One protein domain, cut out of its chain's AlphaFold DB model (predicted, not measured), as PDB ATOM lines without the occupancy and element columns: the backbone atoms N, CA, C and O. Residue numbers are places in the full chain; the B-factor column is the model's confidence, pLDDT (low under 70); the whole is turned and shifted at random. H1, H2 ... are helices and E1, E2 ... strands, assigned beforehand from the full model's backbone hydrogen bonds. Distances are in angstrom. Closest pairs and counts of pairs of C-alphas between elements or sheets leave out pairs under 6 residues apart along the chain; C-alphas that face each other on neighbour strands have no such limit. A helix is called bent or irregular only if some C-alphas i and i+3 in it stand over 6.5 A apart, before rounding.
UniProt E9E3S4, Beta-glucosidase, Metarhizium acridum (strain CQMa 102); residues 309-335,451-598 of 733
ATOM      1  N   ILE A 309     -44.036  -9.512 -24.031       94.94
ATOM      2  CA  ILE A 309     -43.791 -10.966 -24.053       94.94
ATOM      3  C   ILE A 309     -44.496 -11.601 -25.261       94.94
ATOM      4  O   ILE A 309     -43.867 -12.360 -25.993       94.94
ATOM      5  N   GLY A 310     -45.754 -11.227 -25.525       89.12
ATOM      6  CA  GLY A 310     -46.505 -11.657 -26.704       89.12
ATOM      7  C   GLY A 310     -45.781 -11.324 -28.011       89.12
ATOM      8  O   GLY A 310     -45.441 -12.236 -28.762       89.12
ATOM      9  N   ASN A 311     -45.424 -10.057 -28.236       89.62
ATOM     10  CA  ASN A 311     -44.674  -9.614 -29.421       89.62
ATOM     11  C   ASN A 311     -43.336 -10.351 -29.602       89.62
ATOM     12  O   ASN A 311     -42.929 -10.633 -30.727       89.62
ATOM     13  N   ALA A 312     -42.655 -10.697 -28.505       93.38
ATOM     14  CA  ALA A 312     -41.408 -11.457 -28.547       93.38
ATOM     15  C   ALA A 312     -41.593 -12.967 -28.806       93.38
ATOM     16  O   ALA A 312     -40.603 -13.627 -29.128       93.38
ATOM     17  N   SER A 313     -42.811 -13.501 -28.638       94.25
ATOM     18  CA  SER A 313     -43.171 -14.922 -28.802       94.25
ATOM     19  C   SER A 313     -43.759 -15.277 -30.171       94.25
ATOM     20  O   SER A 313     -43.651 -16.425 -30.604       94.25
ATOM     21  N   ILE A 314     -44.368 -14.303 -30.858       91.44
ATOM     22  CA  ILE A 314     -44.970 -14.499 -32.181       91.44
ATOM     23  C   ILE A 314     -43.870 -14.819 -33.202       91.44
ATOM     24  O   ILE A 314     -42.868 -14.103 -33.310       91.44
ATOM     25  N   VAL A 315     -44.078 -15.890 -33.970       95.19
ATOM     26  CA  VAL A 315     -43.135 -16.371 -34.986       95.19
ATOM     27  C   VAL A 315     -43.707 -16.110 -36.377       95.19
ATOM     28  O   VAL A 315     -44.738 -16.668 -36.751       95.19
ATOM     29  N   LEU A 316     -43.025 -15.291 -37.178       94.62
ATOM     30  CA  LEU A 316     -43.333 -15.164 -38.601       94.62
ATOM     31  C   LEU A 316     -42.758 -16.390 -39.325       94.62
ATOM     32  O   LEU A 316     -41.540 -16.550 -39.413       94.62
ATOM     33  N   LEU A 317     -43.627 -17.279 -39.805       94.69
ATOM     34  CA  LEU A 317     -43.226 -18.544 -40.426       94.69
ATOM     35  C   LEU A 317     -42.892 -18.365 -41.910       94.69
ATOM     36  O   LEU A 317     -41.904 -18.922 -42.393       94.69
ATOM     37  N   LYS A 318     -43.699 -17.567 -42.617       95.00
ATOM     38  CA  LYS A 318     -43.602 -17.298 -44.060       95.00
ATOM     39  C   LYS A 318     -44.040 -15.855 -44.346       95.00
ATOM     40  O   LYS A 318     -44.953 -15.377 -43.672       95.00
ATOM     41  N   ASN A 319     -43.413 -15.170 -45.307       94.69
ATOM     42  CA  ASN A 319     -43.787 -13.811 -45.738       94.69
ATOM     43  C   ASN A 319     -43.308 -13.519 -47.172       94.69
ATOM     44  O   ASN A 319     -42.446 -12.669 -47.399       94.69
ATOM     45  N   ASP A 320     -43.836 -14.258 -48.143       86.56
ATOM     46  CA  ASP A 320     -43.532 -14.030 -49.557       86.56
ATOM     47  C   ASP A 320     -44.099 -12.670 -50.012       86.56
ATOM     48  O   ASP A 320     -45.118 -12.197 -49.501       86.56
ATOM     49  N   ASN A 321     -43.455 -12.042 -51.000       86.38
ATOM     50  CA  ASN A 321     -43.890 -10.788 -51.638       86.38
ATOM     51  C   ASN A 321     -44.099  -9.577 -50.697       86.38
ATOM     52  O   ASN A 321     -44.697  -8.586 -51.116       86.38
ATOM     53  N   ASN A 322     -43.588  -9.621 -49.459       84.06
ATOM     54  CA  ASN A 322     -43.785  -8.595 -48.423       84.06
ATOM     55  C   ASN A 322     -45.272  -8.315 -48.110       84.06
ATOM     56  O   ASN A 322     -45.668  -7.163 -47.931       84.06
ATOM     57  N   VAL A 323     -46.104  -9.364 -48.046       83.00
ATOM     58  CA  VAL A 323     -47.533  -9.245 -47.688       83.00
ATOM     59  C   VAL A 323     -47.733  -8.697 -46.267       83.00
ATOM     60  O   VAL A 323     -48.738  -8.040 -46.002       83.00
ATOM     61  N   LEU A 324     -46.772  -8.913 -45.364       83.62
ATOM     62  CA  LEU A 324     -46.692  -8.238 -44.067       83.62
ATOM     63  C   LEU A 324     -45.433  -7.349 -43.978       83.62
ATOM     64  O   LEU A 324     -44.378  -7.760 -44.475       83.62
ATOM     65  N   PRO A 325     -45.500  -6.179 -43.308       83.94
ATOM     66  CA  PRO A 325     -46.645  -5.661 -42.552       83.94
ATOM     67  C   PRO A 325     -47.754  -5.008 -43.405       83.94
ATOM     68  O   PRO A 325     -47.509  -4.340 -44.408       83.94
ATOM     69  N   SER A 326     -48.990  -5.175 -42.941       78.88
ATOM     70  CA  SER A 326     -50.228  -4.579 -43.444       78.88
ATOM     71  C   SER A 326     -50.255  -3.052 -43.303       78.88
ATOM     72  O   SER A 326     -49.692  -2.474 -42.371       78.88
ATOM     73  N   LYS A 327     -50.992  -2.377 -44.193       80.69
ATOM     74  CA  LYS A 327     -51.187  -0.915 -44.145       80.69
ATOM     75  C   LYS A 327     -52.255  -0.517 -43.118       80.69
ATOM     76  O   LYS A 327     -53.292  -1.165 -43.014       80.69
ATOM     77  N   LYS A 328     -52.005   0.567 -42.375       62.47
ATOM     78  CA  LYS A 328     -52.798   1.004 -41.202       62.47
ATOM     79  C   LYS A 328     -54.121   1.725 -41.524       62.47
ATOM     80  O   LYS A 328     -54.782   2.223 -40.620       62.47
ATOM     81  N   ASP A 329     -54.514   1.804 -42.790       73.44
ATOM     82  CA  ASP A 329     -55.645   2.583 -43.314       73.44
ATOM     83  C   ASP A 329     -56.933   1.751 -43.545       73.44
ATOM     84  O   ASP A 329     -57.789   2.118 -44.353       73.44
ATOM     85  N   LYS A 330     -57.103   0.631 -42.821       49.44
ATOM     86  CA  LYS A 330     -58.179  -0.372 -43.011       49.44
ATOM     87  C   LYS A 330     -58.973  -0.676 -41.718       49.44
ATOM     88  O   LYS A 330     -58.558  -0.282 -40.634       49.44
ATOM     89  N   LYS A 331     -60.150  -1.324 -41.825       34.78
ATOM     90  CA  LYS A 331     -61.192  -1.421 -40.759       34.78
ATOM     91  C   LYS A 331     -61.559  -2.875 -40.370       34.78
ATOM     92  O   LYS A 331     -61.579  -3.729 -41.249       34.78
ATOM     93  N   THR A 332     -61.906  -3.136 -39.095       35.88
ATOM     94  CA  THR A 332     -62.242  -4.470 -38.499       35.88
ATOM     95  C   THR A 332     -63.258  -4.382 -37.316       35.88
ATOM     96  O   THR A 332     -63.701  -3.278 -36.999       35.88
ATOM     97  N   TYR A 333     -63.689  -5.509 -36.690       33.44
ATOM     98  CA  TYR A 333     -64.827  -5.600 -35.721       33.44
ATOM     99  C   TYR A 333     -64.828  -6.871 -34.788       33.44
ATOM    100  O   TYR A 333     -64.241  -7.864 -35.211       33.44
ATOM    101  N   ASN A 334     -65.520  -6.848 -33.603       34.59
ATOM    102  CA  ASN A 334     -66.177  -7.957 -32.791       34.59
ATOM    103  C   ASN A 334     -65.869  -8.075 -31.227       34.59
ATOM    104  O   ASN A 334     -64.690  -8.031 -30.875       34.59
ATOM    105  N   PRO A 335     -66.855  -8.270 -30.282       38.09
ATOM    106  CA  PRO A 335     -66.680  -8.473 -28.795       38.09
ATOM    107  C   PRO A 335     -67.184  -9.831 -28.136       38.09
ATOM    108  O   PRO A 335     -67.549 -10.743 -28.869       38.09
ATOM    109  N   LYS A 451     -69.124 -16.880 -49.521       84.31
ATOM    110  CA  LYS A 451     -69.201 -15.471 -49.109       84.31
ATOM    111  C   LYS A 451     -67.824 -14.906 -48.756       84.31
ATOM    112  O   LYS A 451     -67.456 -13.857 -49.279       84.31
ATOM    113  N   SER A 452     -67.019 -15.631 -47.981       83.38
ATOM    114  CA  SER A 452     -65.628 -15.264 -47.678       83.38
ATOM    115  C   SER A 452     -64.749 -15.221 -48.933       83.38
ATOM    116  O   SER A 452     -63.972 -14.287 -49.106       83.38
ATOM    117  N   VAL A 453     -64.918 -16.169 -49.857       92.00
ATOM    118  CA  VAL A 453     -64.246 -16.203 -51.168       92.00
ATOM    119  C   VAL A 453     -64.658 -15.035 -52.065       92.00
ATOM    120  O   VAL A 453     -63.836 -14.551 -52.841       92.00
ATOM    121  N   GLN A 454     -65.906 -14.568 -51.991       89.00
ATOM    122  CA  GLN A 454     -66.340 -13.394 -52.744       89.00
ATOM    123  C   GLN A 454     -65.770 -12.103 -52.143       89.00
ATOM    124  O   GLN A 454     -65.107 -11.359 -52.861       89.00
ATOM    125  N   LEU A 455     -65.915 -11.905 -50.828       81.56
ATOM    126  CA  LEU A 455     -65.323 -10.777 -50.096       81.56
ATOM    127  C   LEU A 455     -63.800 -10.699 -50.298       81.56
ATOM    128  O   LEU A 455     -63.252  -9.613 -50.469       81.56
ATOM    129  N   ALA A 456     -63.110 -11.841 -50.352       85.88
ATOM    130  CA  ALA A 456     -61.668 -11.899 -50.586       85.88
ATOM    131  C   ALA A 456     -61.228 -11.234 -51.902       85.88
ATOM    132  O   ALA A 456     -60.126 -10.699 -51.956       85.88
ATOM    133  N   LYS A 457     -62.070 -11.218 -52.944       90.81
ATOM    134  CA  LYS A 457     -61.769 -10.565 -54.233       90.81
ATOM    135  C   LYS A 457     -61.957  -9.045 -54.193       90.81
ATOM    136  O   LYS A 457     -61.503  -8.356 -55.101       90.81
ATOM    137  N   GLU A 458     -62.668  -8.535 -53.188       91.94
ATOM    138  CA  GLU A 458     -63.121  -7.140 -53.092       91.94
ATOM    139  C   GLU A 458     -62.213  -6.276 -52.194       91.94
ATOM    140  O   GLU A 458     -62.325  -5.050 -52.201       91.94
ATOM    141  N   TYR A 459     -61.274  -6.890 -51.462       83.50
ATOM    142  CA  TYR A 459     -60.295  -6.214 -50.602       83.50
ATOM    143  C   TYR A 459     -58.856  -6.520 -51.040       83.50
ATOM    144  O   TYR A 459     -58.531  -7.663 -51.337       83.50
ATOM    145  N   ASP A 460     -57.938  -5.545 -51.004       87.00
ATOM    146  CA  ASP A 460     -56.554  -5.754 -51.493       87.00
ATOM    147  C   ASP A 460     -55.695  -6.685 -50.609       87.00
ATOM    148  O   ASP A 460     -54.564  -7.007 -50.970       87.00
ATOM    149  N   GLN A 461     -56.191  -7.077 -49.433       86.94
ATOM    150  CA  GLN A 461     -55.513  -7.953 -48.477       86.94
ATOM    151  C   GLN A 461     -56.553  -8.656 -47.601       86.94
ATOM    152  O   GLN A 461     -57.526  -8.026 -47.184       86.94
ATOM    153  N   VAL A 462     -56.318  -9.930 -47.278       82.56
ATOM    154  CA  VAL A 462     -57.163 -10.722 -46.369       82.56
ATOM    155  C   VAL A 462     -56.313 -11.258 -45.223       82.56
ATOM    156  O   VAL A 462     -55.172 -11.662 -45.437       82.56
ATOM    157  N   ILE A 463     -56.870 -11.276 -44.014       80.88
ATOM    158  CA  ILE A 463     -56.236 -11.839 -42.820       80.88
ATOM    159  C   ILE A 463     -57.189 -12.899 -42.271       80.88
ATOM    160  O   ILE A 463     -58.312 -12.572 -41.889       80.88
ATOM    161  N   ILE A 464     -56.762 -14.161 -42.261       81.25
ATOM    162  CA  ILE A 464     -57.530 -15.278 -41.699       81.25
ATOM    163  C   ILE A 464     -56.940 -15.618 -40.334       81.25
ATOM    164  O   ILE A 464     -55.796 -16.059 -40.259       81.25
ATOM    165  N   CYS A 465     -57.715 -15.453 -39.266       80.81
ATOM    166  CA  CYS A 465     -57.379 -16.029 -37.964       80.81
ATOM    167  C   CYS A 465     -57.950 -17.451 -37.897       80.81
ATOM    168  O   CYS A 465     -59.155 -17.636 -38.066       80.81
ATOM    169  N   ALA A 466     -57.092 -18.441 -37.671       81.56
ATOM    170  CA  ALA A 466     -57.439 -19.858 -37.587       81.56
ATOM    171  C   ALA A 466     -56.598 -20.550 -36.503       81.56
ATOM    172  O   ALA A 466     -55.658 -19.963 -35.964       81.56
ATOM    173  N   GLY A 467     -56.920 -21.800 -36.171       85.94
ATOM    174  CA  GLY A 467     -56.188 -22.565 -35.166       85.94
ATOM    175  C   GLY A 467     -57.102 -23.449 -34.329       85.94
ATOM    176  O   GLY A 467     -58.048 -24.038 -34.850       85.94
ATOM    177  N   LEU A 468     -56.784 -23.524 -33.040       83.81
ATOM    178  CA  LEU A 468     -57.404 -24.378 -32.036       83.81
ATOM    179  C   LEU A 468     -57.870 -23.535 -30.831       83.81
ATOM    180  O   LEU A 468     -57.831 -22.301 -30.841       83.81
ATOM    181  N   SER A 469     -58.362 -24.214 -29.800       77.56
ATOM    182  CA  SER A 469     -58.857 -23.635 -28.550       77.56
ATOM    183  C   SER A 469     -58.624 -24.611 -27.390       77.56
ATOM    184  O   SER A 469     -58.167 -25.738 -27.592       77.56
ATOM    185  N   SER A 470     -59.032 -24.215 -26.182       77.44
ATOM    186  CA  SER A 470     -59.135 -25.083 -24.996       77.44
ATOM    187  C   SER A 470     -60.079 -26.285 -25.154       77.44
ATOM    188  O   SER A 470     -60.137 -27.128 -24.266       77.44
ATOM    189  N   ASP A 471     -60.824 -26.361 -26.259       71.12
ATOM    190  CA  ASP A 471     -61.695 -27.491 -26.598       71.12
ATOM    191  C   ASP A 471     -60.919 -28.595 -27.350       71.12
ATOM    192  O   ASP A 471     -61.395 -29.721 -27.468       71.12
ATOM    193  N   TRP A 472     -59.715 -28.271 -27.843       82.31
ATOM    194  CA  TRP A 472     -58.844 -29.160 -28.621       82.31
ATOM    195  C   TRP A 472     -57.472 -29.376 -27.971       82.31
ATOM    196  O   TRP A 472     -56.934 -30.472 -28.054       82.31
ATOM    197  N   GLU A 473     -56.892 -28.358 -27.333       89.56
ATOM    198  CA  GLU A 473     -55.647 -28.460 -26.561       89.56
ATOM    199  C   GLU A 473     -55.952 -28.206 -25.087       89.56
ATOM    200  O   GLU A 473     -56.189 -27.069 -24.675       89.56
ATOM    201  N   THR A 474     -55.994 -29.277 -24.296       84.88
ATOM    202  CA  THR A 474     -56.446 -29.216 -22.906       84.88
ATOM    203  C   THR A 474     -55.786 -30.274 -22.030       84.88
ATOM    204  O   THR A 474     -55.201 -31.249 -22.498       84.88
ATOM    205  N   GLU A 475     -55.876 -30.072 -20.723       86.44
ATOM    206  CA  GLU A 475     -55.514 -31.084 -19.740       86.44
ATOM    207  C   GLU A 475     -56.579 -32.199 -19.705       86.44
ATOM    208  O   GLU A 475     -57.777 -31.947 -19.812       86.44
ATOM    209  N   GLY A 476     -56.144 -33.451 -19.540       86.12
ATOM    210  CA  GLY A 476     -57.005 -34.633 -19.451       86.12
ATOM    211  C   GLY A 476     -57.325 -35.341 -20.775       86.12
ATOM    212  O   GLY A 476     -57.810 -36.470 -20.718       86.12
ATOM    213  N   ALA A 477     -57.028 -34.753 -21.940       88.88
ATOM    214  CA  ALA A 477     -57.246 -35.387 -23.246       88.88
ATOM    215  C   ALA A 477     -56.168 -35.003 -24.279       88.88
ATOM    216  O   ALA A 477     -55.846 -33.830 -24.440       88.88
ATOM    217  N   ASP A 478     -55.637 -35.992 -25.006       95.12
ATOM    218  CA  ASP A 478     -54.724 -35.772 -26.137       95.12
ATOM    219  C   ASP A 478     -55.485 -35.557 -27.455       95.12
ATOM    220  O   ASP A 478     -56.596 -36.056 -27.654       95.12
ATOM    221  N   ARG A 479     -54.855 -34.864 -28.408       95.81
ATOM    222  CA  ARG A 479     -55.435 -34.600 -29.729       95.81
ATOM    223  C   ARG A 479     -55.500 -35.863 -30.580       95.81
ATOM    224  O   ARG A 479     -54.505 -36.553 -30.776       95.81
ATOM    225  N   VAL A 480     -56.649 -36.095 -31.212       93.06
ATOM    226  CA  VAL A 480     -56.833 -37.214 -32.157       93.06
ATOM    227  C   VAL A 480     -56.177 -36.984 -33.526       93.06
ATOM    228  O   VAL A 480     -56.011 -37.932 -34.293       93.06
ATOM    229  N   SER A 481     -55.816 -35.742 -33.874       94.56
ATOM    230  CA  SER A 481     -55.089 -35.418 -35.111       94.56
ATOM    231  C   SER A 481     -54.422 -34.037 -35.071       94.56
ATOM    232  O   SER A 481     -54.774 -33.202 -34.241       94.56
ATOM    233  N   MET A 482     -53.513 -33.796 -36.023       97.06
ATOM    234  CA  MET A 482     -52.906 -32.490 -36.334       97.06
ATOM    235  C   MET A 482     -53.699 -31.697 -37.401       97.06
ATOM    236  O   MET A 482     -53.106 -30.991 -38.212       97.06
ATOM    237  N   LYS A 483     -55.013 -31.901 -37.531       95.25
ATOM    238  CA  LYS A 483     -55.819 -31.192 -38.539       95.25
ATOM    239  C   LYS A 483     -56.555 -30.021 -37.916       95.25
ATOM    240  O   LYS A 483     -57.060 -30.142 -36.800       95.25
ATOM    241  N   LEU A 484     -56.709 -28.943 -38.684       90.94
ATOM    242  CA  LEU A 484     -57.599 -27.862 -38.288       90.94
ATOM    243  C   LEU A 484     -59.067 -28.344 -38.228       90.94
ATOM    244  O   LEU A 484     -59.482 -29.141 -39.075       90.94
ATOM    245  N   PRO A 485     -59.866 -27.862 -37.257       83.00
ATOM    246  CA  PRO A 485     -61.268 -28.239 -37.110       83.00
ATOM    247  C   PRO A 485     -62.143 -27.949 -38.338       83.00
ATOM    248  O   PRO A 485     -62.000 -26.927 -39.014       83.00
ATOM    249  N   GLY A 486     -63.120 -28.832 -38.569       87.38
ATOM    250  CA  GLY A 486     -64.196 -28.639 -39.542       87.38
ATOM    251  C   GLY A 486     -63.697 -28.337 -40.958       87.38
ATOM    252  O   GLY A 486     -62.969 -29.125 -41.559       87.38
ATOM    253  N   VAL A 487     -64.120 -27.193 -41.495       88.19
ATOM    254  CA  VAL A 487     -63.823 -26.746 -42.867       88.19
ATOM    255  C   VAL A 487     -62.673 -25.732 -42.963       88.19
ATOM    256  O   VAL A 487     -62.458 -25.156 -44.029       88.19
ATOM    257  N   LEU A 488     -61.911 -25.481 -41.891       87.12
ATOM    258  CA  LEU A 488     -60.908 -24.402 -41.866       87.12
ATOM    259  C   LEU A 488     -59.816 -24.552 -42.944       87.12
ATOM    260  O   LEU A 488     -59.489 -23.573 -43.618       87.12
ATOM    261  N   ASP A 489     -59.324 -25.768 -43.199       94.62
ATOM    262  CA  ASP A 489     -58.376 -26.035 -44.297       94.62
ATOM    263  C   ASP A 489     -58.968 -25.710 -45.683       94.62
ATOM    264  O   ASP A 489     -58.251 -25.262 -46.586       94.62
ATOM    265  N   GLN A 490     -60.280 -25.915 -45.862       95.00
ATOM    266  CA  GLN A 490     -61.006 -25.573 -47.087       95.00
ATOM    267  C   GLN A 490     -61.170 -24.052 -47.211       95.00
ATOM    268  O   GLN A 490     -60.887 -23.507 -48.279       95.00
ATOM    269  N   LEU A 491     -61.577 -23.371 -46.134       88.25
ATOM    270  CA  LEU A 491     -61.715 -21.914 -46.081       88.25
ATOM    271  C   LEU A 491     -60.394 -21.227 -46.451       88.25
ATOM    272  O   LEU A 491     -60.366 -20.432 -47.391       88.25
ATOM    273  N   ILE A 492     -59.292 -21.590 -45.784       93.12
ATOM    274  CA  ILE A 492     -57.958 -21.034 -46.063       93.12
ATOM    275  C   ILE A 492     -57.549 -21.325 -47.512       93.12
ATOM    276  O   ILE A 492     -57.115 -20.417 -48.222       93.12
ATOM    277  N   THR A 493     -57.751 -22.561 -47.986       96.75
ATOM    278  CA  THR A 493     -57.445 -22.950 -49.373       96.75
ATOM    279  C   THR A 493     -58.180 -22.094 -50.405       96.75
ATOM    280  O   THR A 493     -57.563 -21.671 -51.382       96.75
ATOM    281  N   GLN A 494     -59.488 -21.876 -50.238       96.44
ATOM    282  CA  GLN A 494     -60.287 -21.167 -51.241       96.44
ATOM    283  C   GLN A 494     -60.104 -19.647 -51.161       96.44
ATOM    284  O   GLN A 494     -60.028 -18.998 -52.202       96.44
ATOM    285  N   VAL A 495     -59.966 -19.079 -49.959       92.19
ATOM    286  CA  VAL A 495     -59.713 -17.640 -49.774       92.19
ATOM    287  C   VAL A 495     -58.333 -17.249 -50.309       92.19
ATOM    288  O   VAL A 495     -58.245 -16.293 -51.076       92.19
ATOM    289  N   ALA A 496     -57.280 -18.022 -50.022       94.31
ATOM    290  CA  ALA A 496     -55.941 -17.760 -50.565       94.31
ATOM    291  C   ALA A 496     -55.864 -17.946 -52.095       94.31
ATOM    292  O   ALA A 496     -55.104 -17.259 -52.771       94.31
ATOM    293  N   ALA A 497     -56.684 -18.835 -52.669       95.50
ATOM    294  CA  ALA A 497     -56.822 -18.964 -54.121       95.50
ATOM    295  C   ALA A 497     -57.614 -17.804 -54.762       95.50
ATOM    296  O   ALA A 497     -57.448 -17.539 -55.951       95.50
ATOM    297  N   ALA A 498     -58.468 -17.118 -53.994       95.19
ATOM    298  CA  ALA A 498     -59.212 -15.940 -54.435       95.19
ATOM    299  C   ALA A 498     -58.428 -14.627 -54.260       95.19
ATOM    300  O   ALA A 498     -58.686 -13.670 -54.988       95.19
ATOM    301  N   ASN A 499     -57.475 -14.579 -53.322       92.62
ATOM    302  CA  ASN A 499     -56.637 -13.414 -53.059       92.62
ATOM    303  C   ASN A 499     -55.186 -13.816 -52.733       92.62
ATOM    304  O   ASN A 499     -54.883 -14.346 -51.667       92.62
ATOM    305  N   SER A 500     -54.256 -13.480 -53.631       93.12
ATOM    306  CA  SER A 500     -52.826 -13.785 -53.483       93.12
ATOM    307  C   SER A 500     -52.100 -12.979 -52.396       93.12
ATOM    308  O   SER A 500     -50.901 -13.172 -52.220       93.12
ATOM    309  N   ASN A 501     -52.796 -12.090 -51.680       91.44
ATOM    310  CA  ASN A 501     -52.297 -11.301 -50.551       91.44
ATOM    311  C   ASN A 501     -52.916 -11.778 -49.215       91.44
ATOM    312  O   ASN A 501     -53.054 -10.995 -48.273       91.44
ATOM    313  N   THR A 502     -53.342 -13.043 -49.117       90.69
ATOM    314  CA  THR A 502     -53.871 -13.623 -47.870       90.69
ATOM    315  C   THR A 502     -52.764 -13.934 -46.857       90.69
ATOM    316  O   THR A 502     -51.877 -14.744 -47.117       90.69
ATOM    317  N   ALA A 503     -52.860 -13.354 -45.660       91.25
ATOM    318  CA  ALA A 503     -52.081 -13.758 -44.492       91.25
ATOM    319  C   ALA A 503     -52.909 -14.679 -43.578       91.25
ATOM    320  O   ALA A 503     -54.090 -14.418 -43.342       91.25
ATOM    321  N   VAL A 504     -52.291 -15.730 -43.035       93.81
ATOM    322  CA  VAL A 504     -52.914 -16.622 -42.041       93.81
ATOM    323  C   VAL A 504     -52.252 -16.432 -40.679       93.81
ATOM    324  O   VAL A 504     -51.031 -16.517 -40.558       93.81
ATOM    325  N   VAL A 505     -53.058 -16.193 -39.649       88.50
ATOM    326  CA  VAL A 505     -52.635 -16.117 -38.248       88.50
ATOM    327  C   VAL A 505     -53.109 -17.379 -37.537       88.50
ATOM    328  O   VAL A 505     -54.310 -17.612 -37.422       88.50
ATOM    329  N   MET A 506     -52.156 -18.183 -37.077       95.69
ATOM    330  CA  MET A 506     -52.370 -19.478 -36.439       95.69
ATOM    331  C   MET A 506     -52.302 -19.346 -34.916       95.69
ATOM    332  O   MET A 506     -51.256 -19.013 -34.352       95.69
ATOM    333  N   GLN A 507     -53.415 -19.625 -34.244       91.94
ATOM    334  CA  GLN A 507     -53.517 -19.694 -32.788       91.94
ATOM    335  C   GLN A 507     -53.606 -21.158 -32.343       91.94
ATOM    336  O   GLN A 507     -54.695 -21.696 -32.165       91.94
ATOM    337  N   THR A 508     -52.453 -21.812 -32.206       95.12
ATOM    338  CA  THR A 508     -52.331 -23.183 -31.679       95.12
ATOM    339  C   THR A 508     -51.173 -23.251 -30.694       95.12
ATOM    340  O   THR A 508     -50.177 -22.541 -30.840       95.12
ATOM    341  N   GLY A 509     -51.277 -24.085 -29.669       96.56
ATOM    342  CA  GLY A 509     -50.194 -24.336 -28.727       96.56
ATOM    343  C   GLY A 509     -49.114 -25.259 -29.293       96.56
ATOM    344  O   GLY A 509     -47.946 -25.125 -28.931       96.56
ATOM    345  N   THR A 510     -49.495 -26.147 -30.208       98.06
ATOM    346  CA  THR A 510     -48.656 -27.172 -30.843       98.06
ATOM    347  C   THR A 510     -48.790 -27.154 -32.386       98.06
ATOM    348  O   THR A 510     -49.599 -26.394 -32.922       98.06
ATOM    349  N   PRO A 511     -47.948 -27.896 -33.140       97.81
ATOM    350  CA  PRO A 511     -47.963 -27.901 -34.609       97.81
ATOM    351  C   PRO A 511     -49.213 -28.512 -35.264       97.81
ATOM    352  O   PRO A 511     -49.734 -29.517 -34.788       97.81
ATOM    353  N   GLU A 512     -49.571 -28.010 -36.453       96.31
ATOM    354  CA  GLU A 512     -50.633 -28.552 -37.324       96.31
ATOM    355  C   GLU A 512     -50.110 -28.990 -38.705       96.31
ATOM    356  O   GLU A 512     -49.083 -28.504 -39.191       96.31
ATOM    357  N   GLU A 513     -50.855 -29.872 -39.378       96.69
ATOM    358  CA  GLU A 513     -50.762 -30.074 -40.825       96.69
ATOM    359  C   GLU A 513     -51.271 -28.806 -41.534       96.69
ATOM    360  O   GLU A 513     -52.326 -28.274 -41.206       96.69
ATOM    361  N   MET A 514     -50.526 -28.319 -42.530       97.69
ATOM    362  CA  MET A 514     -50.869 -27.098 -43.276       97.69
ATOM    363  C   MET A 514     -50.989 -27.406 -44.781       97.69
ATOM    364  O   MET A 514     -50.112 -27.024 -45.561       97.69
ATOM    365  N   PRO A 515     -52.044 -28.115 -45.233       96.62
ATOM    366  CA  PRO A 515     -52.199 -28.539 -46.635       96.62
ATOM    367  C   PRO A 515     -52.371 -27.369 -47.627       96.62
ATOM    368  O   PRO A 515     -52.291 -27.551 -48.842       96.62
ATOM    369  N   TRP A 516     -52.601 -26.162 -47.114       96.88
ATOM    370  CA  TRP A 516     -52.735 -24.899 -47.843       96.88
ATOM    371  C   TRP A 516     -51.444 -24.059 -47.893       96.88
ATOM    372  O   TRP A 516     -51.429 -23.046 -48.588       96.88
ATOM    373  N   LEU A 517     -50.358 -24.460 -47.217       97.12
ATOM    374  CA  LEU A 517     -49.151 -23.636 -47.013       97.12
ATOM    375  C   LEU A 517     -48.469 -23.150 -48.310       97.12
ATOM    376  O   LEU A 517     -47.890 -22.061 -48.358       97.12
ATOM    377  N   GLU A 518     -48.543 -23.936 -49.383       95.31
ATOM    378  CA  GLU A 518     -48.002 -23.555 -50.697       95.31
ATOM    379  C   GLU A 518     -48.829 -22.447 -51.377       95.31
ATOM    380  O   GLU A 518     -48.306 -21.724 -52.220       95.31
ATOM    381  N   LYS A 519     -50.097 -22.267 -50.979       93.44
ATOM    382  CA  LYS A 519     -51.046 -21.288 -51.545       93.44
ATOM    383  C   LYS A 519     -51.077 -19.964 -50.779       93.44
ATOM    384  O   LYS A 519     -51.495 -18.956 -51.337       93.44
ATOM    385  N   THR A 520     -50.652 -19.948 -49.517       94.19
ATOM    386  CA  THR A 520     -50.649 -18.745 -48.667       94.19
ATOM    387  C   THR A 520     -49.275 -18.064 -48.687       94.19
ATOM    388  O   THR A 520     -48.296 -18.720 -48.321       94.19
ATOM    389  N   PRO A 521     -49.145 -16.779 -49.067       93.94
ATOM    390  CA  PRO A 521     -47.860 -16.066 -49.062       93.94
ATOM    391  C   PRO A 521     -47.314 -15.809 -47.651       93.94
ATOM    392  O   PRO A 521     -46.104 -15.871 -47.450       93.94
ATOM    393  N   ALA A 522     -48.184 -15.544 -46.670       96.19
ATOM    394  CA  ALA A 522     -47.790 -15.167 -45.316       96.19
ATOM    395  C   ALA A 522     -48.479 -16.034 -44.253       96.19
ATOM    396  O   ALA A 522     -49.688 -16.261 -44.315       96.19
ATOM    397  N   VAL A 523     -47.704 -16.497 -43.268       98.31
ATOM    398  CA  VAL A 523     -48.192 -17.305 -42.137       98.31
ATOM    399  C   VAL A 523     -47.493 -16.862 -40.849       98.31
ATOM    400  O   VAL A 523     -46.265 -16.760 -40.807       98.31
ATOM    401  N   VAL A 524     -48.276 -16.614 -39.801       97.44
ATOM    402  CA  VAL A 524     -47.834 -16.134 -38.483       97.44
ATOM    403  C   VAL A 524     -48.297 -17.118 -37.409       97.44
ATOM    404  O   VAL A 524     -49.499 -17.311 -37.252       97.44
ATOM    405  N   GLN A 525     -47.378 -17.699 -36.639       98.56
ATOM    406  CA  GLN A 525     -47.717 -18.460 -35.434       98.56
ATOM    407  C   GLN A 525     -47.853 -17.493 -34.256       98.56
ATOM    408  O   GLN A 525     -46.864 -16.909 -33.805       98.56
ATOM    409  N   ALA A 526     -49.081 -17.314 -33.773       92.19
ATOM    410  CA  ALA A 526     -49.419 -16.408 -32.677       92.19
ATOM    411  C   ALA A 526     -49.612 -17.106 -31.320       92.19
ATOM    412  O   ALA A 526     -49.623 -16.432 -30.288       92.19
ATOM    413  N   TRP A 527     -49.722 -18.439 -31.321       98.06
ATOM    414  CA  TRP A 527     -49.943 -19.267 -30.131       98.06
ATOM    415  C   TRP A 527     -51.203 -18.861 -29.333       98.06
ATOM    416  O   TRP A 527     -52.122 -18.222 -29.854       98.06
ATOM    417  N   TYR A 528     -51.244 -19.217 -28.046       92.00
ATOM    418  CA  TYR A 528     -52.149 -18.621 -27.065       92.00
ATOM    419  C   TYR A 528     -51.385 -17.543 -26.282       92.00
ATOM    420  O   TYR A 528     -50.629 -17.855 -25.367       92.00
ATOM    421  N   GLY A 529     -51.543 -16.271 -26.660       86.25
ATOM    422  CA  GLY A 529     -50.729 -15.138 -26.186       86.25
ATOM    423  C   GLY A 529     -51.182 -14.447 -24.885       86.25
ATOM    424  O   GLY A 529     -50.750 -13.323 -24.618       86.25
ATOM    425  N   GLY A 530     -52.069 -15.054 -24.093       87.25
ATOM    426  CA  GLY A 530     -52.605 -14.454 -22.861       87.25
ATOM    427  C   GLY A 530     -53.484 -13.210 -23.087       87.25
ATOM    428  O   GLY A 530     -54.061 -13.026 -24.164       87.25
ATOM    429  N   ASN A 531     -53.592 -12.336 -22.077       84.38
ATOM    430  CA  ASN A 531     -54.533 -11.197 -22.082       84.38
ATOM    431  C   ASN A 531     -54.342 -10.243 -23.280       84.38
ATOM    432  O   ASN A 531     -55.312  -9.687 -23.786       84.38
ATOM    433  N   GLU A 532     -53.104 -10.059 -23.746       85.69
ATOM    434  CA  GLU A 532     -52.751  -9.091 -24.796       85.69
ATOM    435  C   GLU A 532     -52.754  -9.686 -26.219       85.69
ATOM    436  O   GLU A 532     -52.450  -8.968 -27.167       85.69
ATOM    437  N   THR A 533     -53.122 -10.966 -26.404       83.00
ATOM    438  CA  THR A 533     -52.994 -11.704 -27.686       83.00
ATOM    439  C   THR A 533     -53.404 -10.893 -28.923       83.00
ATOM    440  O   THR A 533     -52.644 -10.816 -29.884       83.00
ATOM    441  N   GLY A 534     -54.584 -10.260 -28.904       74.12
ATOM    442  CA  GLY A 534     -55.097  -9.494 -30.048       74.12
ATOM    443  C   GLY A 534     -54.279  -8.237 -30.364       74.12
ATOM    444  O   GLY A 534     -54.054  -7.934 -31.534       74.12
ATOM    445  N   ASN A 535     -53.774  -7.551 -29.334       72.75
ATOM    446  CA  ASN A 535     -52.870  -6.414 -29.496       72.75
ATOM    447  C   ASN A 535     -51.518  -6.864 -30.059       72.75
ATOM    448  O   ASN A 535     -50.969  -6.189 -30.921       72.75
ATOM    449  N   CYS A 536     -51.009  -8.021 -29.626       84.81
ATOM    450  CA  CYS A 536     -49.740  -8.555 -30.118       84.81
ATOM    451  C   CYS A 536     -49.825  -9.001 -31.586       84.81
ATOM    452  O   CYS A 536     -48.938  -8.722 -32.391       84.81
ATOM    453  N   ILE A 537     -50.928  -9.662 -31.954       81.38
ATOM    454  CA  ILE A 537     -51.233 -10.016 -33.345       81.38
ATOM    455  C   ILE A 537     -51.300  -8.744 -34.203       81.38
ATOM    456  O   ILE A 537     -50.683  -8.702 -35.265       81.38
ATOM    457  N   ALA A 538     -51.977  -7.689 -33.735       77.94
ATOM    458  CA  ALA A 538     -52.025  -6.409 -34.437       77.94
ATOM    459  C   ALA A 538     -50.639  -5.746 -34.565       77.94
ATOM    460  O   ALA A 538     -50.283  -5.321 -35.662       77.94
ATOM    461  N   ASP A 539     -49.838  -5.708 -33.496       86.06
ATOM    462  CA  ASP A 539     -48.500  -5.100 -33.510       86.06
ATOM    463  C   ASP A 539     -47.597  -5.731 -34.575       86.06
ATOM    464  O   ASP A 539     -46.938  -5.020 -35.335       86.06
ATOM    465  N   ILE A 540     -47.604  -7.063 -34.671       93.88
ATOM    466  CA  ILE A 540     -46.853  -7.792 -35.696       93.88
ATOM    467  C   ILE A 540     -47.456  -7.557 -37.082       93.88
ATOM    468  O   ILE A 540     -46.725  -7.212 -38.010       93.88
ATOM    469  N   LEU A 541     -48.775  -7.708 -37.248       83.50
ATOM    470  CA  LEU A 541     -49.431  -7.559 -38.552       83.50
ATOM    471  C   LEU A 541     -49.243  -6.164 -39.154       83.50
ATOM    472  O   LEU A 541     -49.056  -6.076 -40.359       83.50
ATOM    473  N   PHE A 542     -49.271  -5.092 -38.357       83.62
ATOM    474  CA  PHE A 542     -49.147  -3.704 -38.829       83.62
ATOM    475  C   PHE A 542     -47.742  -3.097 -38.645       83.62
ATOM    476  O   PHE A 542     -47.541  -1.914 -38.927       83.62
ATOM    477  N   GLY A 543     -46.762  -3.896 -38.206       91.06
ATOM    478  CA  GLY A 543     -45.353  -3.496 -38.111       91.06
ATOM    479  C   GLY A 543     -45.015  -2.544 -36.958       91.06
ATOM    480  O   GLY A 543     -43.934  -1.958 -36.968       91.06
ATOM    481  N   ASP A 544     -45.898  -2.394 -35.967       89.94
ATOM    482  CA  ASP A 544     -45.594  -1.702 -34.702       89.94
ATOM    483  C   ASP A 544     -44.657  -2.526 -33.801       89.94
ATOM    484  O   ASP A 544     -43.945  -1.971 -32.963       89.94
ATOM    485  N   ALA A 545     -44.581  -3.840 -34.028       94.12
ATOM    486  CA  ALA A 545     -43.487  -4.689 -33.579       94.12
ATOM    487  C   ALA A 545     -42.900  -5.488 -34.753       94.12
ATOM    488  O   ALA A 545     -43.610  -5.942 -35.650       94.12
ATOM    489  N   ASN A 546     -41.584  -5.692 -34.725       97.38
ATOM    490  CA  ASN A 546     -40.892  -6.574 -35.658       97.38
ATOM    491  C   ASN A 546     -40.889  -8.013 -35.088       97.38
ATOM    492  O   ASN A 546     -40.403  -8.196 -33.965       97.38
ATOM    493  N   PRO A 547     -41.413  -9.030 -35.807       97.44
ATOM    494  CA  PRO A 547     -41.388 -10.411 -35.345       97.44
ATOM    495  C   PRO A 547     -39.958 -10.880 -35.091       97.44
ATOM    496  O   PRO A 547     -39.032 -10.619 -35.861       97.44
ATOM    497  N   SER A 548     -39.791 -11.553 -33.955       97.94
ATOM    498  CA  SER A 548     -38.500 -12.066 -33.493       97.94
ATOM    499  C   SER A 548     -38.617 -13.375 -32.713       97.94
ATOM    500  O   SER A 548     -37.615 -13.850 -32.172       97.94
ATOM    501  N   GLY A 549     -39.816 -13.955 -32.595       98.19
ATOM    502  CA  GLY A 549     -39.968 -15.304 -32.066       98.19
ATOM    503  C   GLY A 549     -39.276 -16.321 -32.977       98.19
ATOM    504  O   GLY A 549     -39.166 -16.114 -34.187       98.19
ATOM    505  N   LYS A 550     -38.815 -17.423 -32.392       98.81
ATOM    506  CA  LYS A 550     -38.246 -18.582 -33.090       98.81
ATOM    507  C   LYS A 550     -38.963 -19.827 -32.578       98.81
ATOM    508  O   LYS A 550     -39.201 -19.915 -31.383       98.81
ATOM    509  N   LEU A 551     -39.316 -20.776 -33.437       98.88
ATOM    510  CA  LEU A 551     -40.098 -21.954 -33.056       98.88
ATOM    511  C   LEU A 551     -39.432 -22.781 -31.940       98.88
ATOM    512  O   LEU A 551     -38.332 -23.298 -32.129       98.88
ATOM    513  N   SER A 552     -40.127 -22.994 -30.819       98.75
ATOM    514  CA  SER A 552     -39.706 -23.950 -29.779       98.75
ATOM    515  C   SER A 552     -40.057 -25.416 -30.085       98.75
ATOM    516  O   SER A 552     -39.695 -26.301 -29.310       98.75
ATOM    517  N   LEU A 553     -40.740 -25.672 -31.209       98.81
ATOM    518  CA  LEU A 553     -41.182 -26.984 -31.696       98.81
ATOM    519  C   LEU A 553     -40.944 -27.111 -33.207       98.81
ATOM    520  O   LEU A 553     -41.142 -26.154 -33.949       98.81
ATOM    521  N   SER A 554     -40.589 -28.300 -33.682       98.81
ATOM    522  CA  SER A 554     -40.546 -28.630 -35.106       98.81
ATOM    523  C   SER A 554     -41.966 -28.845 -35.642       98.81
ATOM    524  O   SER A 554     -42.760 -29.564 -35.041       98.81
ATOM    525  N   PHE A 555     -42.293 -28.259 -36.796       98.62
ATOM    526  CA  PHE A 555     -43.600 -28.388 -37.450       98.62
ATOM    527  C   PHE A 555     -43.500 -29.402 -38.603       98.62
ATOM    528  O   PHE A 555     -43.123 -29.013 -39.715       98.62
ATOM    529  N   PRO A 556     -43.786 -30.702 -38.392       98.06
ATOM    530  CA  PRO A 556     -43.697 -31.709 -39.446       98.06
ATOM    531  C   PRO A 556     -44.766 -31.492 -40.518       98.06
ATOM    532  O   PRO A 556     -45.780 -30.835 -40.296       98.06
ATOM    533  N   LYS A 557     -44.554 -32.071 -41.705       97.44
ATOM    534  CA  LYS A 557     -45.513 -31.928 -42.811       97.44
ATOM    535  C   LYS A 557     -46.820 -32.679 -42.571       97.44
ATOM    536  O   LYS A 557     -47.851 -32.278 -43.104       97.44
ATOM    537  N   ARG A 558     -46.746 -33.810 -41.862       97.12
ATOM    538  CA  ARG A 558     -47.850 -34.747 -41.617       97.12
ATOM    539  C   ARG A 558     -47.646 -35.442 -40.273       97.12
ATOM    540  O   ARG A 558     -46.507 -35.738 -39.913       97.12
ATOM    541  N   LEU A 559     -48.723 -35.826 -39.594       97.38
ATOM    542  CA  LEU A 559     -48.665 -36.559 -38.318       97.38
ATOM    543  C   LEU A 559     -47.873 -37.880 -38.426       97.38
ATOM    544  O   LEU A 559     -47.098 -38.230 -37.544       97.38
ATOM    545  N   ARG A 560     -47.984 -38.581 -39.560       97.19
ATOM    546  CA  ARG A 560     -47.222 -39.814 -39.862       97.19
ATOM    547  C   ARG A 560     -45.716 -39.623 -40.112       97.19
ATOM    548  O   ARG A 560     -45.035 -40.595 -40.428       97.19
ATOM    549  N   ASP A 561     -45.213 -38.390 -40.064       97.69
ATOM    550  CA  ASP A 561     -43.776 -38.096 -40.093       97.69
ATOM    551  C   ASP A 561     -43.195 -37.886 -38.680       97.69
ATOM    552  O   ASP A 561     -41.980 -37.782 -38.555       97.69
ATOM    553  N   VAL A 562     -44.027 -37.844 -37.629       97.94
ATOM    554  CA  VAL A 562     -43.610 -37.681 -36.222       97.94
ATOM    555  C   VAL A 562     -42.953 -38.972 -35.698       97.94
ATOM    556  O   VAL A 562     -43.513 -40.050 -35.919       97.94
ATOM    557  N   PRO A 563     -41.833 -38.909 -34.947       97.56
ATOM    558  CA  PRO A 563     -41.168 -40.099 -34.399       97.56
ATOM    559  C   PRO A 563     -42.081 -40.956 -33.511       97.56
ATOM    560  O   PRO A 563     -42.135 -42.176 -33.655       97.56
ATOM    561  N   SER A 564     -42.870 -40.320 -32.642       97.69
ATOM    562  CA  SER A 564     -43.796 -40.990 -31.725       97.69
ATOM    563  C   SER A 564     -45.080 -41.519 -32.384       97.69
ATOM    564  O   SER A 564     -45.926 -42.049 -31.668       97.69
ATOM    565  N   PHE A 565     -45.284 -41.375 -33.705       97.69
ATOM    566  CA  PHE A 565     -46.578 -41.614 -34.378       97.69
ATOM    567  C   PHE A 565     -47.222 -42.974 -34.058       97.69
ATOM    568  O   PHE A 565     -48.432 -43.056 -33.867       97.69
ATOM    569  N   LEU A 566     -46.419 -44.039 -33.970       96.75
ATOM    570  CA  LEU A 566     -46.901 -45.391 -33.661       96.75
ATOM    571  C   LEU A 566     -47.121 -45.640 -32.158       96.75
ATOM    572  O   LEU A 566     -47.785 -46.606 -31.799       96.75
ATOM    573  N   ASN A 567     -46.569 -44.789 -31.289       96.25
ATOM    574  CA  ASN A 567     -46.469 -45.005 -29.843       96.25
ATOM    575  C   ASN A 567     -46.916 -43.775 -29.018       96.25
ATOM    576  O   ASN A 567     -46.359 -43.501 -27.950       96.25
ATOM    577  N   PHE A 568     -47.894 -43.005 -29.506       96.62
ATOM    578  CA  PHE A 568     -48.479 -41.866 -28.785       96.62
ATOM    579  C   PHE A 568     -49.921 -42.157 -28.348       96.62
ATOM    580  O   PHE A 568     -50.876 -41.592 -28.874       96.62
ATOM    581  N   ARG A 569     -50.058 -43.141 -27.453       93.75
ATOM    582  CA  ARG A 569     -51.303 -43.588 -26.805       93.75
ATOM    583  C   ARG A 569     -50.983 -44.638 -25.737       93.75
ATOM    584  O   ARG A 569     -50.004 -45.370 -25.878       93.75
ATOM    585  N   ALA A 570     -51.827 -44.755 -24.715       94.62
ATOM    586  CA  ALA A 570     -51.701 -45.754 -23.656       94.62
ATOM    587  C   ALA A 570     -52.363 -47.089 -24.053       94.62
ATOM    588  O   ALA A 570     -53.584 -47.263 -23.923       94.62
ATOM    589  N   GLU A 571     -51.553 -48.054 -24.495       94.25
ATOM    590  CA  GLU A 571     -51.968 -49.424 -24.823       94.25
ATOM    591  C   GLU A 571     -51.558 -50.407 -23.725       94.25
ATOM    592  O   GLU A 571     -50.414 -50.414 -23.279       94.25
ATOM    593  N   ALA A 572     -52.490 -51.258 -23.277       94.50
ATOM    594  CA  ALA A 572     -52.260 -52.232 -22.199       94.50
ATOM    595  C   ALA A 572     -51.603 -51.631 -20.928       94.50
ATOM    596  O   ALA A 572     -50.795 -52.282 -20.271       94.50
ATOM    597  N   GLY A 573     -51.936 -50.375 -20.595       94.38
ATOM    598  CA  GLY A 573     -51.391 -49.659 -19.433       94.38
ATOM    599  C   GLY A 573     -49.992 -49.062 -19.629       94.38
ATOM    600  O   GLY A 573     -49.373 -48.656 -18.650       94.38
ATOM    601  N   ARG A 574     -49.471 -48.987 -20.859       97.38
ATOM    602  CA  ARG A 574     -48.135 -48.443 -21.150       97.38
ATOM    603  C   ARG A 574     -48.082 -47.596 -22.423       97.38
ATOM    604  O   ARG A 574     -48.903 -47.760 -23.322       97.38
ATOM    605  N   THR A 575     -47.037 -46.787 -22.518       97.88
ATOM    606  CA  THR A 575     -46.623 -46.062 -23.723       97.88
ATOM    607  C   THR A 575     -45.145 -46.345 -23.970       97.88
ATOM    608  O   THR A 575     -44.339 -46.238 -23.048       97.88
ATOM    609  N   LEU A 576     -44.766 -46.711 -25.199       98.19
ATOM    610  CA  LEU A 576     -43.364 -46.954 -25.559       98.19
ATOM    611  C   LEU A 576     -42.712 -45.671 -26.083       98.19
ATOM    612  O   LEU A 576     -43.195 -45.086 -27.050       98.19
ATOM    613  N   TYR A 577     -41.596 -45.252 -25.492       98.50
ATOM    614  CA  TYR A 577     -40.799 -44.121 -25.981       98.50
ATOM    615  C   TYR A 577     -39.733 -44.674 -26.945       98.50
ATOM    616  O   TYR A 577     -38.529 -44.539 -26.741       98.50
ATOM    617  N   GLY A 578     -40.204 -45.403 -27.965       98.12
ATOM    618  CA  GLY A 578     -39.380 -46.176 -28.905       98.12
ATOM    619  C   GLY A 578     -38.522 -45.331 -29.850       98.12
ATOM    620  O   GLY A 578     -37.714 -45.874 -30.597       98.12
ATOM    621  N   GLU A 579     -38.702 -44.016 -29.817       98.38
ATOM    622  CA  GLU A 579     -37.869 -43.021 -30.479       98.38
ATOM    623  C   GLU A 579     -36.583 -42.651 -29.708       98.38
ATOM    624  O   GLU A 579     -35.726 -41.973 -30.272       98.38
ATOM    625  N   ASP A 580     -36.401 -43.124 -28.466       98.50
ATOM    626  CA  ASP A 580     -35.193 -42.901 -27.650       98.50
ATOM    627  C   ASP A 580     -34.819 -41.397 -27.567       98.50
ATOM    628  O   ASP A 580     -35.678 -40.563 -27.269       98.50
ATOM    629  N   VAL A 581     -33.563 -41.013 -27.828       98.44
ATOM    630  CA  VAL A 581     -33.113 -39.605 -27.815       98.44
ATOM    631  C   VAL A 581     -33.562 -38.800 -29.046       98.44
ATOM    632  O   VAL A 581     -33.279 -37.604 -29.156       98.44
ATOM    633  N   TYR A 582     -34.252 -39.432 -29.997       98.56
ATOM    634  CA  TYR A 582     -34.652 -38.835 -31.267       98.56
ATOM    635  C   TYR A 582     -36.085 -38.289 -31.172       98.56
ATOM    636  O   TYR A 582     -37.015 -38.805 -31.790       98.56
ATOM    637  N   ILE A 583     -36.254 -37.195 -30.421       97.88
ATOM    638  CA  ILE A 583     -37.460 -36.348 -30.471       97.88
ATOM    639  C   ILE A 583     -37.190 -35.040 -31.229       97.88
ATOM    640  O   ILE A 583     -36.057 -34.557 -31.279       97.88
ATOM    641  N   GLY A 584     -38.233 -34.443 -31.813       98.19
ATOM    642  CA  GLY A 584     -38.119 -33.139 -32.470       98.19
ATOM    643  C   GLY A 584     -37.080 -33.106 -33.599       98.19
ATOM    644  O   GLY A 584     -36.886 -34.093 -34.316       98.19
ATOM    645  N   TYR A 585     -36.367 -31.987 -33.747       98.69
ATOM    646  CA  TYR A 585     -35.316 -31.822 -34.763       98.69
ATOM    647  C   TYR A 585     -34.219 -32.897 -34.700       98.69
ATOM    648  O   TYR A 585     -33.691 -33.268 -35.750       98.69
ATOM    649  N   ARG A 586     -33.931 -33.473 -33.517       98.69
ATOM    650  CA  ARG A 586     -32.969 -34.584 -33.365       98.69
ATOM    651  C   ARG A 586     -33.354 -35.777 -34.241       98.69
ATOM    652  O   ARG A 586     -32.476 -36.397 -34.834       98.69
ATOM    653  N   TYR A 587     -34.653 -36.065 -34.359       98.62
ATOM    654  CA  TYR A 587     -35.179 -37.065 -35.288       98.62
ATOM    655  C   TYR A 587     -35.198 -36.571 -36.729       98.62
ATOM    656  O   TYR A 587     -34.678 -37.257 -37.605       98.62
ATOM    657  N   TYR A 588     -35.796 -35.403 -36.994       98.62
ATOM    658  CA  TYR A 588     -36.023 -34.957 -38.373       98.62
ATOM    659  C   TYR A 588     -34.711 -34.796 -39.152       98.62
ATOM    660  O   TYR A 588     -34.645 -35.163 -40.323       98.62
ATOM    661  N   GLU A 589     -33.644 -34.339 -38.497       98.06
ATOM    662  CA  GLU A 589     -32.315 -34.231 -39.101       98.06
ATOM    663  C   GLU A 589     -31.641 -35.604 -39.265       98.06
ATOM    664  O   GLU A 589     -31.157 -35.917 -40.352       98.06
ATOM    665  N   PHE A 590     -31.662 -36.460 -38.236       97.06
ATOM    666  CA  PHE A 590     -31.026 -37.788 -38.273       97.06
ATOM    667  C   PHE A 590     -31.701 -38.750 -39.267       97.06
ATOM    668  O   PHE A 590     -31.033 -39.526 -39.946       97.06
ATOM    669  N   ALA A 591     -33.026 -38.666 -39.408       97.44
ATOM    670  CA  ALA A 591     -33.817 -39.434 -40.371       97.44
ATOM    671  C   ALA A 591     -33.917 -38.774 -41.763       97.44
ATOM    672  O   ALA A 591     -34.610 -39.308 -42.633       97.44
ATOM    673  N   ASN A 592     -33.273 -37.615 -41.974       96.88
ATOM    674  CA  ASN A 592     -33.362 -36.789 -43.186       96.88
ATOM    675  C   ASN A 592     -34.821 -36.560 -43.658       96.88
ATOM    676  O   ASN A 592     -35.183 -36.769 -44.820       96.88
ATOM    677  N   ARG A 593     -35.694 -36.184 -42.717       97.19
ATOM    678  CA  ARG A 593     -37.129 -35.945 -42.919       97.19
ATOM    679  C   ARG A 593     -37.415 -34.452 -43.022       97.19
ATOM    680  O   ARG A 593     -37.290 -33.710 -42.053       97.19
ATOM    681  N   ALA A 594     -37.883 -34.023 -44.192       95.94
ATOM    682  CA  ALA A 594     -38.330 -32.652 -44.399       95.94
ATOM    683  C   ALA A 594     -39.564 -32.317 -43.539       95.94
ATOM    684  O   ALA A 594     -40.565 -33.034 -43.553       95.94
ATOM    685  N   VAL A 595     -39.496 -31.177 -42.857       98.25
ATOM    686  CA  VAL A 595     -40.571 -30.546 -42.074       98.25
ATOM    687  C   VAL A 595     -41.213 -29.395 -42.869       98.25
ATOM    688  O   VAL A 595     -40.727 -29.046 -43.947       98.25
ATOM    689  N   ASN A 596     -42.313 -28.813 -42.382       97.81
ATOM    690  CA  ASN A 596     -42.819 -27.530 -42.892       97.81
ATOM    691  C   ASN A 596     -41.956 -26.382 -42.354       97.81
ATOM    692  O   ASN A 596     -41.475 -25.567 -43.136       97.81
ATOM    693  N   PHE A 597     -41.696 -26.374 -41.041       98.50
ATOM    694  CA  PHE A 597     -40.785 -25.430 -40.392       98.50
ATOM    695  C   PHE A 597     -39.945 -26.151 -39.322       98.50
ATOM    696  O   PHE A 597     -40.507 -26.916 -38.536       98.50
ATOM    697  N   PRO A 598     -38.616 -25.963 -39.288       98.56
ATOM    698  CA  PRO A 598     -37.741 -26.615 -38.313       98.56
ATOM    699  C   PRO A 598     -37.699 -25.886 -36.967       98.56
ATOM    700  O   PRO A 598     -38.061 -24.710 -36.859       98.56
TER     701      PRO A 598
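Overview. This is residues 309 to 335 and 451 to 598 of the 733 residues of the protein "Beta-glucosidase" of Metarhizium acridum (strain CQMa 102) (UniProt E9E3S4). A small four-stranded sheet, with H3 over one face and H2 beside H3, makes one end of an elongated model; H1 and H4 form a pair of helices near the sheet. A loop-rich arm with H5, E5 and H6 reaches far from the sheet and makes much of the length, before the backbone folds back to E6. The 175 printed residues hold six named helices and six named strands, in the order H1 E1 H2 E2 H3 E3 E4 H4 H5 E5 H6 E6; under half of the residues are in named elements, and the class is mixed, helices and strands. The sheet's order is E1 E4 E3 E2, mixed. The whole is compact, with a radius of gyration of the C-alphas of 17.5 A, and spans 57 by 35 by 33 A.

Along the chain. H1, residues 309 to 313, begins at C-alpha 309, (-43.791, -10.966, -24.053). E1 is residues 315 to 319. After the cut come H2, residues 451 to 456, and E2, residues 462 to 467, 16.3 A long. H3, residues 488 to 498, measures 15.2 A, and E3, residues 502 to 507, 16.3 A. E4 is residues 522 to 525. H4, residues 530 to 541, measures 17.4 A. H5 is residues 563 to 566, E5 574 to 576, H6 585 to 590 and E6 595 to 597, ending at C-alpha 597, (-40.785, -25.430, -40.392).

Arrangement. E1 and E4 are antiparallel, with N 317 and O 523 2.9 A apart, within hydrogen-bond range. E4 and E3 are parallel, with N 506 and O 524 at 2.8 A, and so are E3 and E2, with N 505 and O 464 at 2.8 A. H3 is on one face of this sheet, two layers, at a height of 9.3 A, and runs along the strands, at 1 degrees to E3 on the local plane. E2, H3 and E3 form a strand-helix-strand unit, two parallel neighbour strands with a helix between, with a right-handed crossover. H2 touches H3, closest at the C-alphas of Val 453 and Val 495, 5.0 A. H4 only grazes the sheet and touches H1, closest at the C-alphas of Asn 311 and Cys 536, 5.2 A. H4 and H5 are irregular: C-alphas 531 and 534 are 8.2 A apart, and 563 and 566 7.8 A. Every O i to N i+4 pair is within hydrogen-bond range in H1, H2, H3 and H6, and 6 of 8 in H4; H5 is too short for one. E5 and E6 pair with no named strand, but residues 555 to 556 pair antiparallel with 595 to 597 of E6.

Size, cuts and confidence. The C-alphas of Asp 329 and Ala 572 are the two farthest apart, 58.8 A. Residues 336 to 450 are not printed, and C-alphas 335 and 451 are 21.6 A apart across this cut. The links E2 to H3, E3 to E4 and H4 to H5 are long. The mean pLDDT of the printed part is 89.9; residues 328 and 330 to 335 are under 70.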